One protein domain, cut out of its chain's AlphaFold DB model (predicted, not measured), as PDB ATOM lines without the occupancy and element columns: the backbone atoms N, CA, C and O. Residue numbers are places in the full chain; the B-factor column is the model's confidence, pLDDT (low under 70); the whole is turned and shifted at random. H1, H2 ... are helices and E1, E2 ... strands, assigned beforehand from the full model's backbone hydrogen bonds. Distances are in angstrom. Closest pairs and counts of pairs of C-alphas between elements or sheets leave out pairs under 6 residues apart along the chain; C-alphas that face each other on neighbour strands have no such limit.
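This is residues 2 to 114 of the 133 residues of an uncharacterized protein of Tsukamurella pseudospumae (UniProt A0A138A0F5). A twisted sheet of five strands has H2 packed over one face, and from it the hairpin of E4 and E5 sticks out as a long arm, residues 57 to 75; the short H1 sits beside edge strand E1. The 113 printed residues hold H1, E1, E2, E3, E4, E5 and H2 in that order, class mixed, with the antiparallel sheet order E1, E2, E3, E4, E5. The whole is only just loose, close to compact, with a radius of gyration of the C-alphas of 16.3 A, and elongated, spanning 54 by 32 by 26 A.

Find C-alpha 2 at (45.026, -10.661, 15.852); there H1 begins, residues 2 to 10. Next come E1, residues 14 to 20, E2, 25 to 31, and E3, 34 to 41. E4, residues 44 to 65, is 35.7 A long and bends by 119 degrees at residue 47; E5, residues 68 to 86, is 36.9 A and bends by 110 degrees at residue 82. H2, residues 94 to 112, runs 27.1 A to C-alpha 112 at (23.768, 14.519, 9.634).

The strands form a meander, each the antiparallel neighbour of the one before. Look for N 17 and O 28, 2.8 A, in hairpin E1 and E2; N 38 and O 27, 2.8 A, in E2 and E3; N 48 and O 37, 2.8 A, in E3 and E4; and N 60 and O 72, 2.8 A, in E4 and E5. H2 is on one face of the sheet, making two layers, helix over sheet; the closest C-alphas of H2 and E2 are those of Val 102 and Ile 31, 6.9 A apart, and the closest of H2 and E5 are those of His 108 and Ile 82, also 6.9 A apart. H1 only grazes the sheet; its closest C-alphas with E1 are Leu 8 and Val 14, 6.7 A. With residues 94 to 95 alone H2 touches H1, closest at the C-alphas of Val 4 and Val 95, 5.8 A. Every O i to N i+4 pair is within hydrogen-bond range in H2, and 4 of 5 in H1.

The two C-alphas farthest apart, Asp 66 and Cys 114, are 58.7 A apart. The printed part has no cut and no long link. Mean pLDDT of the printed part is 91.7; look for low confidence at residues 21 to 23, under 70.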
ATOM      1  N   ALA A   2      46.098  -9.660  15.690       82.50
ATOM      2  CA  ALA A   2      45.026 -10.661  15.852       82.50
ATOM      3  C   ALA A   2      43.758 -10.107  16.539       82.50
ATOM      4  O   ALA A   2      42.673 -10.246  15.991       82.50
ATOM      5  N   ALA A   3      43.911  -9.382  17.655       88.06
ATOM      6  CA  ALA A   3      42.785  -8.759  18.364       88.06
ATOM      7  C   ALA A   3      42.020  -7.718  17.524       88.06
ATOM      8  O   ALA A   3      40.810  -7.600  17.646       88.06
ATOM      9  N   VAL A   4      42.714  -6.985  16.643       91.38
ATOM     10  CA  VAL A   4      42.078  -6.018  15.733       91.38
ATOM     11  C   VAL A   4      41.254  -6.743  14.674       91.38
ATOM     12  O   VAL A   4      40.115  -6.369  14.438       91.38
ATOM     13  N   ALA A   5      41.805  -7.791  14.058       92.44
ATOM     14  CA  ALA A   5      41.081  -8.575  13.061       92.44
ATOM     15  C   ALA A   5      39.857  -9.283  13.666       92.44
ATOM     16  O   ALA A   5      38.796  -9.314  13.050       92.44
ATOM     17  N   GLU A   6      39.992  -9.814  14.883       95.62
ATOM     18  CA  GLU A   6      38.880 -10.405  15.627       95.62
ATOM     19  C   GLU A   6      37.799  -9.364  15.922       95.62
ATOM     20  O   GLU A   6      36.635  -9.594  15.608       95.62
ATOM     21  N   TRP A   7      38.176  -8.189  16.431       95.75
ATOM     22  CA  TRP A   7      37.228  -7.109  16.694       95.75
ATOM     23  C   TRP A   7      36.522  -6.623  15.419       95.75
ATOM     24  O   TRP A   7      35.295  -6.568  15.390       95.75
ATOM     25  N   LEU A   8      37.262  -6.379  14.331       95.94
ATOM     26  CA  LEU A   8      36.684  -5.994  13.036       95.94
ATOM     27  C   LEU A   8      35.697  -7.041  12.505       95.94
ATOM     28  O   LEU A   8      34.693  -6.680  11.906       95.94
ATOM     29  N   SER A   9      35.916  -8.333  12.772       95.94
ATOM     30  CA  SER A   9      34.970  -9.388  12.371       95.94
ATOM     31  C   SER A   9      33.611  -9.306  13.081       95.94
ATOM     32  O   SER A   9      32.642  -9.911  12.620       95.94
ATOM     33  N   THR A  10      33.535  -8.559  14.188       96.25
ATOM     34  CA  THR A  10      32.298  -8.306  14.940       96.25
ATOM     35  C   THR A  10      31.620  -6.989  14.563       96.25
ATOM     36  O   THR A  10      30.464  -6.784  14.929       96.25
ATOM     37  N   GLU A  11      32.301  -6.124  13.807       96.06
ATOM     38  CA  GLU A  11      31.802  -4.813  13.404       96.06
ATOM     39  C   GLU A  11      31.286  -4.862  11.956       96.06
ATOM     40  O   GLU A  11      32.081  -4.949  11.018       96.06
ATOM     41  N   PRO A  12      29.960  -4.827  11.732       94.94
ATOM     42  CA  PRO A  12      29.408  -4.843  10.381       94.94
ATOM     43  C   PRO A  12      29.800  -3.568   9.632       94.94
ATOM     44  O   PRO A  12      29.864  -2.509  10.245       94.94
ATOM     45  N   ASP A  13      30.025  -3.665   8.322       96.06
ATOM     46  CA  ASP A  13      30.304  -2.521   7.436       96.06
ATOM     47  C   ASP A  13      31.492  -1.633   7.873       96.06
ATOM     48  O   ASP A  13      31.541  -0.443   7.552       96.06
ATOM     49  N   VAL A  14      32.465  -2.221   8.585       97.75
ATOM     50  CA  VAL A  14      33.727  -1.574   8.965       97.75
ATOM     51  C   VAL A  14      34.909  -2.289   8.314       97.75
ATOM     52  O   VAL A  14      35.188  -3.459   8.566       97.75
ATOM     53  N   GLU A  15      35.663  -1.537   7.523       96.62
ATOM     54  CA  GLU A  15      36.969  -1.910   6.995       96.62
ATOM     55  C   GLU A  15      37.993  -0.932   7.564       96.62
ATOM     56  O   GLU A  15      37.819   0.277   7.435       96.62
ATOM     57  N   ALA A  16      39.064  -1.424   8.187       95.19
ATOM     58  CA  ALA A  16      40.114  -0.560   8.714       95.19
ATOM     59  C   ALA A  16      41.493  -1.201   8.571       95.19
ATOM     60  O   ALA A  16      41.698  -2.377   8.886       95.19
ATOM     61  N   SER A  17      42.460  -0.394   8.156       92.81
ATOM     62  CA  SER A  17      43.871  -0.749   8.095       92.81
ATOM     63  C   SER A  17      44.712   0.276   8.833       92.81
ATOM     64  O   SER A  17      44.483   1.479   8.738       92.81
ATOM     65  N   ARG A  18      45.718  -0.216   9.558       88.88
ATOM     66  CA  ARG A  18      46.743   0.626  10.169       88.88
ATOM     67  C   ARG A  18      47.892   0.797   9.190       88.88
ATOM     68  O   ARG A  18      48.597  -0.172   8.908       88.88
ATOM     69  N   THR A  19      48.095   2.013   8.705       80.94
ATOM     70  CA  THR A  19      49.015   2.276   7.584       80.94
ATOM     71  C   THR A  19      50.431   2.592   8.057       80.94
ATOM     72  O   THR A  19      51.401   2.329   7.349       80.94
ATOM     73  N   VAL A  20      50.583   3.086   9.292       74.38
ATOM     74  CA  VAL A  20      51.894   3.400   9.871       74.38
ATOM     75  C   VAL A  20      52.050   2.738  11.243       74.38
ATOM     76  O   VAL A  20      51.224   2.870  12.149       74.38
ATOM     77  N   MET A  21      53.134   1.971  11.382       57.09
ATOM     78  CA  MET A  21      53.484   1.237  12.607       57.09
ATOM     79  C   MET A  21      54.338   2.072  13.586       57.09
ATOM     80  O   MET A  21      54.560   1.633  14.709       57.09
ATOM     81  N   ALA A  22      54.806   3.257  13.176       57.31
ATOM     82  CA  ALA A  22      55.554   4.228  13.985       57.31
ATOM     83  C   ALA A  22      54.809   5.572  14.034       57.31
ATOM     84  O   ALA A  22      54.106   5.886  13.083       57.31
ATOM     85  N   CYS A  23      54.976   6.360  15.105       57.66
ATOM     86  CA  CYS A  23      54.320   7.664  15.275       57.66
ATOM     87  C   CYS A  23      54.497   8.549  14.026       57.66
ATOM     88  O   CYS A  23      55.641   8.849  13.660       57.66
ATOM     89  N   PRO A  24      53.411   8.997  13.376       80.19
ATOM     90  CA  PRO A  24      52.015   9.008  13.838       80.19
ATOM     91  C   PRO A  24      51.278   7.662  13.737       80.19
ATOM     92  O   PRO A  24      51.466   6.920  12.775       80.19
ATOM     93  N   GLU A  25      50.384   7.362  14.684       90.12
ATOM     94  CA  GLU A  25      49.399   6.298  14.460       90.12
ATOM     95  C   GLU A  25      48.374   6.766  13.422       90.12
ATOM     96  O   GLU A  25      47.774   7.832  13.558       90.12
ATOM     97  N   VAL A  26      48.183   5.957  12.378       93.06
ATOM     98  CA  VAL A  26      47.259   6.247  11.279       93.06
ATOM     99  C   VAL A  26      46.360   5.046  11.039       93.06
ATOM    100  O   VAL A  26      46.860   3.927  10.874       93.06
ATOM    101  N   TRP A  27      45.056   5.308  10.984       94.44
ATOM    102  CA  TRP A  27      44.040   4.351  10.558       94.44
ATOM    103  C   TRP A  27      43.254   4.925   9.392       94.44
ATOM    104  O   TRP A  27      42.850   6.084   9.423       94.44
ATOM    105  N   GLU A  28      43.003   4.097   8.392       95.31
ATOM    106  CA  GLU A  28      42.187   4.454   7.237       95.31
ATOM    107  C   GLU A  28      41.319   3.272   6.819       95.31
ATOM    108  O   GLU A  28      41.622   2.118   7.140       95.31
ATOM    109  N   GLY A  29      40.233   3.557   6.111       95.69
ATOM    110  CA  GLY A  29      39.329   2.533   5.609       95.69
ATOM    111  C   GLY A  29      37.933   3.076   5.351       95.69
ATOM    112  O   GLY A  29      37.781   4.234   4.959       95.69
ATOM    113  N   ARG A  30      36.913   2.237   5.546       97.44
ATOM    114  CA  ARG A  30      35.509   2.593   5.314       97.44
ATOM    115  C   ARG A  30      34.621   2.194   6.483       97.44
ATOM    116  O   ARG A  30      34.765   1.103   7.022       97.44
ATOM    117  N   ILE A  31      33.686   3.068   6.841       97.81
ATOM    118  CA  ILE A  31      32.651   2.823   7.852       97.81
ATOM    119  C   ILE A  31      31.311   3.216   7.243       97.81
ATOM    120  O   ILE A  31      31.141   4.352   6.802       97.81
ATOM    121  N   ASP A  32      30.372   2.271   7.187       96.06
ATOM    122  CA  ASP A  32      29.006   2.475   6.688       96.06
ATOM    123  C   ASP A  32      28.961   3.158   5.294       96.06
ATOM    124  O   ASP A  32      28.065   3.935   4.970       96.06
ATOM    125  N   GLY A  33      29.960   2.872   4.448       95.56
ATOM    126  CA  GLY A  33      30.082   3.398   3.083       95.56
ATOM    127  C   GLY A  33      30.915   4.677   2.923       95.56
ATOM    128  O   GLY A  33      31.277   4.992   1.785       95.56
ATOM    129  N   HIS A  34      31.292   5.349   4.010       96.12
ATOM    130  CA  HIS A  34      32.122   6.561   3.997       96.12
ATOM    131  C   HIS A  34      33.592   6.216   4.197       96.12
ATOM    132  O   HIS A  34      33.901   5.327   4.996       96.12
ATOM    133  N   SER A  35      34.502   6.880   3.477       96.31
ATOM    134  CA  SER A  35      35.925   6.724   3.790       96.31
ATOM    135  C   SER A  35      36.246   7.508   5.055       96.31
ATOM    136  O   SER A  35      35.664   8.561   5.305       96.31
ATOM    137  N   PHE A  36      37.154   6.990   5.875       97.12
ATOM    138  CA  PHE A  36      37.630   7.709   7.050       97.12
ATOM    139  C   PHE A  36      39.152   7.729   7.096       97.12
ATOM    140  O   PHE A  36      39.822   6.814   6.608       97.12
ATOM    141  N   TYR A  37      39.674   8.761   7.745       95.75
ATOM    142  CA  TYR A  37      41.083   8.909   8.055       95.75
ATOM    143  C   TYR A  37      41.250   9.381   9.489       95.75
ATOM    144  O   TYR A  37      40.762  10.439   9.879       95.75
ATOM    145  N   PHE A  38      41.955   8.590  10.282       95.94
ATOM    146  CA  PHE A  38      42.361   8.936  11.628       95.94
ATOM    147  C   PHE A  38      43.869   9.122  11.674       95.94
ATOM    148  O   PHE A  38      44.631   8.312  11.139       95.94
ATOM    149  N   ARG A  39      44.299  10.151  12.401       93.94
ATOM    150  CA  ARG A  39      45.709  10.387  12.682       93.94
ATOM    151  C   ARG A  39      45.892  10.918  14.088       93.94
ATOM    152  O   ARG A  39      45.406  12.005  14.386       93.94
ATOM    153  N   GLU A  40      46.672  10.202  14.886       92.19
ATOM    154  CA  GLU A  40      47.284  10.720  16.110       92.19
ATOM    155  C   GLU A  40      48.689  11.216  15.777       92.19
ATOM    156  O   GLU A  40      49.482  10.519  15.140       92.19
ATOM    157  N   ARG A  41      49.000  12.449  16.172       89.00
ATOM    158  CA  ARG A  41      50.356  12.975  16.122       89.00
ATOM    159  C   ARG A  41      50.572  14.008  17.213       89.00
ATOM    160  O   ARG A  41      49.898  15.032  17.230       89.00
ATOM    161  N   HIS A  42      51.664  13.833  17.954       88.38
ATOM    162  CA  HIS A  42      52.143  14.783  18.967       88.38
ATOM    163  C   HIS A  42      51.148  15.002  20.111       88.38
ATOM    164  O   HIS A  42      51.120  16.086  20.685       88.38
ATOM    165  N   GLY A  43      50.365  13.977  20.459       89.62
ATOM    166  CA  GLY A  43      49.393  14.052  21.550       89.62
ATOM    167  C   GLY A  43      48.027  14.597  21.135       89.62
ATOM    168  O   GLY A  43      47.113  14.596  21.952       89.62
ATOM    169  N   ASP A  44      47.865  15.003  19.875       94.50
ATOM    170  CA  ASP A  44      46.586  15.394  19.288       94.50
ATOM    171  C   ASP A  44      46.132  14.344  18.271       94.50
ATOM    172  O   ASP A  44      46.944  13.765  17.542       94.50
ATOM    173  N   TRP A  45      44.825  14.131  18.162       95.31
ATOM    174  CA  TRP A  45      44.236  13.287  17.132       95.31
ATOM    175  C   TRP A  45      43.081  13.980  16.421       95.31
ATOM    176  O   TRP A  45      42.426  14.868  16.963       95.31
ATOM    177  N   ARG A  46      42.815  13.544  15.189       96.19
ATOM    178  CA  ARG A  46      41.644  13.963  14.411       96.19
ATOM    179  C   ARG A  46      41.077  12.816  13.585       96.19
ATOM    180  O   ARG A  46      41.819  11.901  13.221       96.19
ATOM    181  N   ILE A  47      39.786  12.906  13.276       97.44
ATOM    182  CA  ILE A  47      39.064  12.016  12.362       97.44
ATOM    183  C   ILE A  47      38.491  12.857  11.222       97.44
ATOM    184  O   ILE A  47      37.744  13.808  11.460       97.44
ATOM    185  N   GLU A  48      38.829  12.480   9.995       97.19
ATOM    186  CA  GLU A  48      38.306  13.052   8.758       97.19
ATOM    187  C   GLU A  48      37.423  12.034   8.026       97.19
ATOM    188  O   GLU A  48      37.731  10.839   8.038       97.19
ATOM    189  N   LEU A  49      36.354  12.504   7.378       97.00
ATOM    190  CA  LEU A  49      35.509  11.710   6.483       97.00
ATOM    191  C   LEU A  49      35.641  12.151   5.031       97.00
ATOM    192  O   LEU A  49      35.782  13.339   4.748       97.00
ATOM    193  N   ASP A  50      35.529  11.178   4.127       95.94
ATOM    194  CA  ASP A  50      35.426  11.382   2.683       95.94
ATOM    195  C   ASP A  50      36.577  12.234   2.125       95.94
ATOM    196  O   ASP A  50      36.372  13.251   1.462       95.94
ATOM    197  N   LEU A  51      37.812  11.794   2.420       92.25
ATOM    198  CA  LEU A  51      39.042  12.379   1.883       92.25
ATOM    199  C   LEU A  51      38.942  12.533   0.359       92.25
ATOM    200  O   LEU A  51      38.650  11.573  -0.358       92.25
ATOM    201  N   ALA A  52      39.238  13.736  -0.124       92.56
ATOM    202  CA  ALA A  52      39.343  14.031  -1.543       92.56
ATOM    203  C   ALA A  52      40.531  14.967  -1.808       92.56
ATOM    204  O   ALA A  52      40.912  15.735  -0.914       92.56
ATOM    205  N   PRO A  53      41.103  14.947  -3.028       93.00
ATOM    206  CA  PRO A  53      42.138  15.892  -3.419       93.00
ATOM    207  C   PRO A  53      41.666  17.333  -3.216       93.00
ATOM    208  O   PRO A  53      40.569  17.708  -3.639       93.00
ATOM    209  N   ASN A  54      42.476  18.134  -2.527       90.50
ATOM    210  CA  ASN A  54      42.078  19.471  -2.083       90.50
ATOM    211  C   ASN A  54      42.789  20.610  -2.830       90.50
ATOM    212  O   ASN A  54      42.677  21.772  -2.432       90.50
ATOM    213  N   GLY A  55      43.542  20.300  -3.892       91.31
ATOM    214  CA  GLY A  55      44.318  21.272  -4.659       91.31
ATOM    215  C   GLY A  55      45.580  21.792  -3.959       91.31
ATOM    216  O   GLY A  55      46.260  22.661  -4.507       91.31
ATOM    217  N   THR A  56      45.911  21.287  -2.767       93.12
ATOM    218  CA  THR A  56      47.172  21.567  -2.068       93.12
ATOM    219  C   THR A  56      48.175  20.466  -2.377       93.12
ATOM    220  O   THR A  56      47.807  19.302  -2.454       93.12
ATOM    221  N   PHE A  57      49.454  20.811  -2.516       92.69
ATOM    222  CA  PHE A  57      50.513  19.856  -2.842       92.69
ATOM    223  C   PHE A  57      51.606  19.874  -1.774       92.69
ATOM    224  O   PHE A  57      51.917  20.926  -1.209       92.69
ATOM    225  N   ALA A  58      52.198  18.711  -1.515       90.12
ATOM    226  CA  ALA A  58      53.396  18.561  -0.700       90.12
ATOM    227  C   ALA A  58      54.530  17.932  -1.514       90.12
ATOM    228  O   ALA A  58      54.295  17.104  -2.391       90.12
ATOM    229  N   GLU A  59      55.766  18.292  -1.180       92.88
ATOM    230  CA  GLU A  59      56.963  17.736  -1.808       92.88
ATOM    231  C   GLU A  59      57.303  16.372  -1.188       92.88
ATOM    232  O   GLU A  59      57.700  16.280  -0.021       92.88
ATOM    233  N   ARG A  60      57.150  15.297  -1.964       89.94
ATOM    234  CA  ARG A  60      57.546  13.939  -1.579       89.94
ATOM    235  C   ARG A  60      58.958  13.659  -2.064       89.94
ATOM    236  O   ARG A  60      59.221  13.718  -3.258       89.94
ATOM    237  N   VAL A  61      59.854  13.283  -1.154       91.81
ATOM    238  CA  VAL A  61      61.201  12.820  -1.520       91.81
ATOM    239  C   VAL A  61      61.097  11.488  -2.261       91.81
ATOM    240  O   VAL A  61      60.582  10.512  -1.716       91.81
ATOM    241  N   VAL A  62      61.614  11.447  -3.488       94.06
ATOM    242  CA  VAL A  62      61.647  10.249  -4.349       94.06
ATOM    243  C   VAL A  62      63.052   9.714  -4.582       94.06
ATOM    244  O   VAL A  62      63.222   8.600  -5.074       94.06
ATOM    245  N   GLY A  63      64.070  10.480  -4.207       92.50
ATOM    246  CA  GLY A  63      65.446  10.053  -4.361       92.50
ATOM    247  C   GLY A  63      66.442  11.063  -3.828       92.50
ATOM    248  O   GLY A  63      66.106  12.046  -3.164       92.50
ATOM    249  N   THR A  64      67.702  10.790  -4.125       94.69
ATOM    250  CA  THR A  64      68.818  11.669  -3.799       94.69
ATOM    251  C   THR A  64      69.809  11.618  -4.948       94.69
ATOM    252  O   THR A  64      70.191  10.528  -5.372       94.69
ATOM    253  N   GLU A  65      70.230  12.781  -5.432       93.75
ATOM    254  CA  GLU A  65      71.246  12.931  -6.476       93.75
ATOM    255  C   GLU A  65      72.273  13.956  -5.999       93.75
ATOM    256  O   GLU A  65      71.909  15.013  -5.497       93.75
ATOM    257  N   ASP A  66      73.557  13.590  -6.032       92.25
ATOM    258  CA  ASP A  66      74.676  14.414  -5.544       92.25
ATOM    259  C   ASP A  66      74.506  15.001  -4.124       92.25
ATOM    260  O   ASP A  66      75.098  16.017  -3.761       92.25
ATOM    261  N   GLY A  67      73.735  14.315  -3.274       90.69
ATOM    262  CA  GLY A  67      73.448  14.729  -1.897       90.69
ATOM    263  C   GLY A  67      72.262  15.687  -1.751       90.69
ATOM    264  O   GLY A  67      71.928  16.052  -0.624       90.69
ATOM    265  N   GLU A  68      71.601  16.056  -2.848       93.56
ATOM    266  CA  GLU A  68      70.363  16.831  -2.858       93.56
ATOM    267  C   GLU A  68      69.144  15.902  -2.947       93.56
ATOM    268  O   GLU A  68      69.154  14.894  -3.659       93.56
ATOM    269  N   PHE A  69      68.084  16.214  -2.197       94.81
ATOM    270  CA  PHE A  69      66.832  15.468  -2.286       94.81
ATOM    271  C   PHE A  69      66.113  15.809  -3.586       94.81
ATOM    272  O   PHE A  69      65.802  16.968  -3.839       94.81
ATOM    273  N   ILE A  70      65.778  14.782  -4.363       94.81
ATOM    274  CA  ILE A  70      64.842  14.928  -5.475       94.81
ATOM    275  C   ILE A  70      63.441  14.772  -4.898       94.81
ATOM    276  O   ILE A  70      63.137  13.746  -4.273       94.81
ATOM    277  N   THR A  71      62.600  15.778  -5.109       94.56
ATOM    278  CA  THR A  71      61.204  15.771  -4.684       94.56
ATOM    279  C   THR A  71      60.254  15.807  -5.872       94.56
ATOM    280  O   THR A  71      60.602  16.270  -6.958       94.56
ATOM    281  N   GLU A  72      59.049  15.291  -5.663       94.06
ATOM    282  CA  GLU A  72      57.930  15.463  -6.582       94.06
ATOM    283  C   GLU A  72      56.703  16.004  -5.831       94.06
ATOM    284  O   GLU A  72      56.471  15.611  -4.679       94.06
ATOM    285  N   PRO A  73      55.892  16.868  -6.462       94.25
ATOM    286  CA  PRO A  73      54.654  17.335  -5.865       94.25
ATOM    287  C   PRO A  73      53.625  16.199  -5.838       94.25
ATOM    288  O   PRO A  73      53.306  15.594  -6.863       94.25
ATOM    289  N   VAL A  74      53.065  15.943  -4.661       92.75
ATOM    290  CA  VAL A  74      51.950  15.017  -4.444       92.75
ATOM    291  C   VAL A  74      50.767  15.813  -3.920       92.75
ATOM    292  O   VAL A  74      50.911  16.576  -2.963       92.75
ATOM    293  N   GLU A  75      49.610  15.655  -4.560       92.81
ATOM    294  CA  GLU A  75      48.380  16.305  -4.109       92.81
ATOM    295  C   GLU A  75      47.953  15.735  -2.754       92.81
ATOM    296  O   GLU A  75      47.982  14.524  -2.530       92.81
ATOM    297  N   LEU A  76      47.596  16.627  -1.838       89.25
ATOM    298  CA  LEU A  76      47.094  16.288  -0.523       89.25
ATOM    299  C   LEU A  76      45.594  16.041  -0.596       89.25
ATOM    300  O   LEU A  76      44.848  16.751  -1.273       89.25
ATOM    301  N   GLU A  77      45.158  15.064   0.182       91.88
ATOM    302  CA  GLU A  77      43.748  14.799   0.407       91.88
ATOM    303  C   GLU A  77      43.333  15.370   1.764       91.88
ATOM    304  O   GLU A  77      44.104  15.364   2.728       91.88
ATOM    305  N   SER A  78      42.113  15.890   1.838       90.81
ATOM    306  CA  SER A  78      41.478  16.282   3.097       90.81
ATOM    307  C   SER A  78      39.980  16.054   3.024       90.81
ATOM    308  O   SER A  78      39.394  16.143   1.945       90.81
ATOM    309  N   GLY A  79      39.380  15.794   4.175       94.06
ATOM    310  CA  GLY A  79      37.959  15.522   4.320       94.06
ATOM    311  C   GLY A  79      37.288  16.475   5.302       94.06
ATOM    312  O   GLY A  79      37.886  17.446   5.777       94.06
ATOM    313  N   GLU A  80      36.035  16.186   5.636       94.94
ATOM    314  CA  GLU A  80      35.365  16.852   6.752       94.94
ATOM    315  C   GLU A  80      35.981  16.378   8.069       94.94
ATOM    316  O   GLU A  80      35.946  15.186   8.373       94.94
ATOM    317  N   VAL A  81      36.517  17.296   8.878       96.19
ATOM    318  CA  VAL A  81      36.939  16.977  10.249       96.19
ATOM    319  C   VAL A  81      35.692  16.850  11.117       96.19
ATOM    320  O   VAL A  81      35.058  17.850  11.450       96.19
ATOM    321  N   ILE A  82      35.354  15.622  11.506       96.25
ATOM    322  CA  ILE A  82      34.152  15.341  12.304       96.25
ATOM    323  C   ILE A  82      34.429  15.311  13.809       96.25
ATOM    324  O   ILE A  82      33.504  15.431  14.613       96.25
ATOM    325  N   ALA A  83      35.693  15.121  14.194       96.69
ATOM    326  CA  ALA A  83      36.132  15.125  15.581       96.69
ATOM    327  C   ALA A  83      37.643  15.332  15.696       96.69
ATOM    328  O   ALA A  83      38.422  14.887  14.849       96.69
ATOM    329  N   GLU A  84      38.039  15.946  16.802       96.88
ATOM    330  CA  GLU A  84      39.420  16.133  17.227       96.88
ATOM    331  C   GLU A  84      39.516  15.992  18.748       96.88
ATOM    332  O   GLU A  84      38.523  16.157  19.468       96.88
ATOM    333  N   GLY A  85      40.709  15.685  19.243       95.62
ATOM    334  CA  GLY A  85      40.943  15.542  20.668       95.62
ATOM    335  C   GLY A  85      42.402  15.294  21.009       95.62
ATOM    336  O   GLY A  85      43.290  15.438  20.173       95.62
ATOM    337  N   VAL A  86      42.632  14.910  22.261       95.31
ATOM    338  CA  VAL A  86      43.962  14.610  22.802       95.31
ATOM    339  C   VAL A  86      44.128  13.111  23.035       95.31
ATOM    340  O   VAL A  86      43.157  12.415  23.336       95.31
ATOM    341  N   ASP A  87      45.350  12.602  22.898       89.81
ATOM    342  CA  ASP A  87      45.692  11.171  22.943       89.81
ATOM    343  C   ASP A  87      45.171  10.443  24.192       89.81
ATOM    344  O   ASP A  87      44.676   9.323  24.098       89.81
ATOM    345  N   SER A  88      45.155  11.122  25.340       90.62
ATOM    346  CA  SER A  88      44.607  10.630  26.610       90.62
ATOM    347  C   SER A  88      43.118  10.245  26.562       90.62
ATOM    348  O   SER A  88      42.604   9.677  27.524       90.62
ATOM    349  N   GLN A  89      42.416  10.537  25.462       91.75
ATOM    350  CA  GLN A  89      41.023  10.156  25.212       91.75
ATOM    351  C   GLN A  89      40.867   8.883  24.357       91.75
ATOM    352  O   GLN A  89      39.747   8.388  24.244       91.75
ATOM    353  N   LEU A  90      41.940   8.368  23.741       86.38
ATOM    354  CA  LEU A  90      41.876   7.274  22.760       86.38
ATOM    355  C   LEU A  90      41.684   5.883  23.393       86.38
ATOM    356  O   LEU A  90      41.132   4.992  22.749       86.38
ATOM    357  N   GLY A  91      42.072   5.715  24.660       89.62
ATOM    358  CA  GLY A  91      42.213   4.409  25.310       89.62
ATOM    359  C   GLY A  91      43.666   3.925  25.285       89.62
ATOM    360  O   GLY A  91      44.562   4.674  24.909       89.62
ATOM    361  N   ASP A  92      43.904   2.682  25.707       90.25
ATOM    362  CA  ASP A  92      45.253   2.112  25.849       90.25
ATOM    363  C   ASP A  92      45.586   1.092  24.741       90.25
ATOM    364  O   ASP A  92      46.708   0.579  24.653       90.25
ATOM    365  N   SER A  93      44.610   0.748  23.897       92.12
ATOM    366  CA  SER A  93      44.741  -0.290  22.880       92.12
ATOM    367  C   SER A  93      44.227   0.132  21.505       92.12
ATOM    368  O   SER A  93      43.251   0.858  21.361       92.12
ATOM    369  N   ALA A  94      44.823  -0.447  20.459       91.50
ATOM    370  CA  ALA A  94      44.378  -0.266  19.075       91.50
ATOM    371  C   ALA A  94      42.885  -0.588  18.855       91.50
ATOM    372  O   ALA A  94      42.253  -0.005  17.978       91.50
ATOM    373  N   VAL A  95      42.326  -1.524  19.631       94.62
ATOM    374  CA  VAL A  95      40.897  -1.865  19.571       94.62
ATOM    375  C   VAL A  95      40.045  -0.750  20.175       94.62
ATOM    376  O   VAL A  95      39.025  -0.401  19.596       94.62
ATOM    377  N   GLU A  96      40.464  -0.149  21.290       95.12
ATOM    378  CA  GLU A  96      39.763   1.003  21.878       95.12
ATOM    379  C   GLU A  96      39.822   2.225  20.960       95.12
ATOM    380  O   GLU A  96      38.799   2.880  20.763       95.12
ATOM    381  N   HIS A  97      40.968   2.463  20.315       94.38
ATOM    382  CA  HIS A  97      41.123   3.539  19.334       94.38
ATOM    383  C   HIS A  97      40.141   3.338  18.167       94.38
ATOM    384  O   HIS A  97      39.391   4.246  17.813       94.38
ATOM    385  N   LEU A  98      40.080   2.125  17.601       95.25
ATOM    386  CA  LEU A  98      39.127   1.791  16.539       95.25
ATOM    387  C   LEU A  98      37.667   1.891  16.993       95.25
ATOM    388  O   LEU A  98      36.839   2.414  16.250       95.25
ATOM    389  N   ALA A  99      37.345   1.439  18.204       96.38
ATOM    390  CA  ALA A  99      35.998   1.549  18.752       96.38
ATOM    391  C   ALA A  99      35.570   3.016  18.916       96.38
ATOM    392  O   ALA A  99      34.427   3.361  18.603       96.38
ATOM    393  N   LEU A 100      36.485   3.894  19.345       96.06
ATOM    394  CA  LEU A 100      36.255   5.337  19.386       96.06
ATOM    395  C   LEU A 100      36.003   5.904  17.984       96.06
ATOM    396  O   LEU A 100      35.041   6.655  17.808       96.06
ATOM    397  N   ILE A 101      36.829   5.542  16.997       97.00
ATOM    398  CA  ILE A 101      36.687   6.010  15.611       97.00
ATOM    399  C   ILE A 101      35.330   5.581  15.042       97.00
ATOM    400  O   ILE A 101      34.547   6.433  14.621       97.00
ATOM    401  N   VAL A 102      35.010   4.283  15.094       97.56
ATOM    402  CA  VAL A 102      33.757   3.725  14.557       97.56
ATOM    403  C   VAL A 102      32.543   4.359  15.217       97.56
ATOM    404  O   VAL A 102      31.611   4.776  14.526       97.56
ATOM    405  N   ARG A 103      32.556   4.492  16.546       96.50
ATOM    406  CA  ARG A 103      31.479   5.170  17.270       96.50
ATOM    407  C   ARG A 103      31.314   6.613  16.801       96.50
ATOM    408  O   ARG A 103      30.194   7.022  16.510       96.50
ATOM    409  N   THR A 104      32.408   7.368  16.736       96.38
ATOM    410  CA  THR A 104      32.392   8.792  16.373       96.38
ATOM    411  C   THR A 104      31.834   9.002  14.969       96.38
ATOM    412  O   THR A 104      30.950   9.835  14.780       96.38
ATOM    413  N   VAL A 105      32.275   8.194  14.000       96.38
ATOM    414  CA  VAL A 105      31.765   8.239  12.624       96.38
ATOM    415  C   VAL A 105      30.275   7.903  12.585       96.38
ATOM    416  O   VAL A 105      29.485   8.661  12.026       96.38
ATOM    417  N   ARG A 106      29.846   6.819  13.239       95.94
ATOM    418  CA  ARG A 106      28.432   6.412  13.274       95.94
ATOM    419  C   ARG A 106      27.520   7.430  13.942       95.94
ATOM    420  O   ARG A 106      26.379   7.610  13.512       95.94
ATOM    421  N   ASP A 107      27.986   8.055  15.019       92.88
ATOM    422  CA  ASP A 107      27.270   9.131  15.703       92.88
ATOM    423  C   ASP A 107      27.142  10.354  14.773       92.88
ATOM    424  O   ASP A 107      26.040  10.889  14.617       92.88
ATOM    425  N   HIS A 108      28.224  10.733  14.082       93.06
ATOM    426  CA  HIS A 108      28.223  11.830  13.114       93.06
ATOM    427  C   HIS A 108      27.252  11.568  11.948       93.06
ATOM    428  O   HIS A 108      26.349  12.375  11.718       93.06
ATOM    429  N   LEU A 109      27.343  10.412  11.280       92.00
ATOM    430  CA  LEU A 109      26.468  10.052  10.155       92.00
ATOM    431  C   LEU A 109      24.984  10.017  10.558       92.00
ATOM    432  O   LEU A 109      24.123  10.537   9.841       92.00
ATOM    433  N   ARG A 110      24.662   9.480  11.747       89.00
ATOM    434  CA  ARG A 110      23.290   9.529  12.284       89.00
ATOM    435  C   ARG A 110      22.816  10.950  12.549       89.00
ATOM    436  O   ARG A 110      21.633  11.226  12.358       89.00
ATOM    437  N   SER A 111      23.696  11.837  13.010       83.31
ATOM    438  CA  SER A 111      23.347  13.237  13.256       83.31
ATOM    439  C   SER A 111      23.075  14.004  11.957       83.31
ATOM    440  O   SER A 111      22.035  14.653  11.866       83.31
ATOM    441  N   GLY A 112      23.916  13.841  10.928       78.44
ATOM    442  CA  GLY A 112      23.768  14.519   9.634       78.44
ATOM    443  C   GLY A 112      22.537  14.076   8.836       78.44
ATOM    444  O   GLY A 112      21.929  14.878   8.131       78.44
ATOM    445  N   GLY A 113      22.110  12.816   8.988       70.88
ATOM    446  CA  GLY A 113      20.898  12.287   8.351       70.88
ATOM    447  C   GLY A 113      19.590  12.572   9.101       70.88
ATOM    448  O   GLY A 113      18.511  12.236   8.603       70.88
ATOM    449  N   CYS A 114      19.642  13.148  10.306       73.62
ATOM    450  CA  CYS A 114      18.453  13.297  11.133       73.62
ATOM    451  C   CYS A 114      17.684  14.579  10.799       73.62
ATOM    452  O   CYS A 114      18.107  15.686  11.114       73.62
TER     453      CYS A 114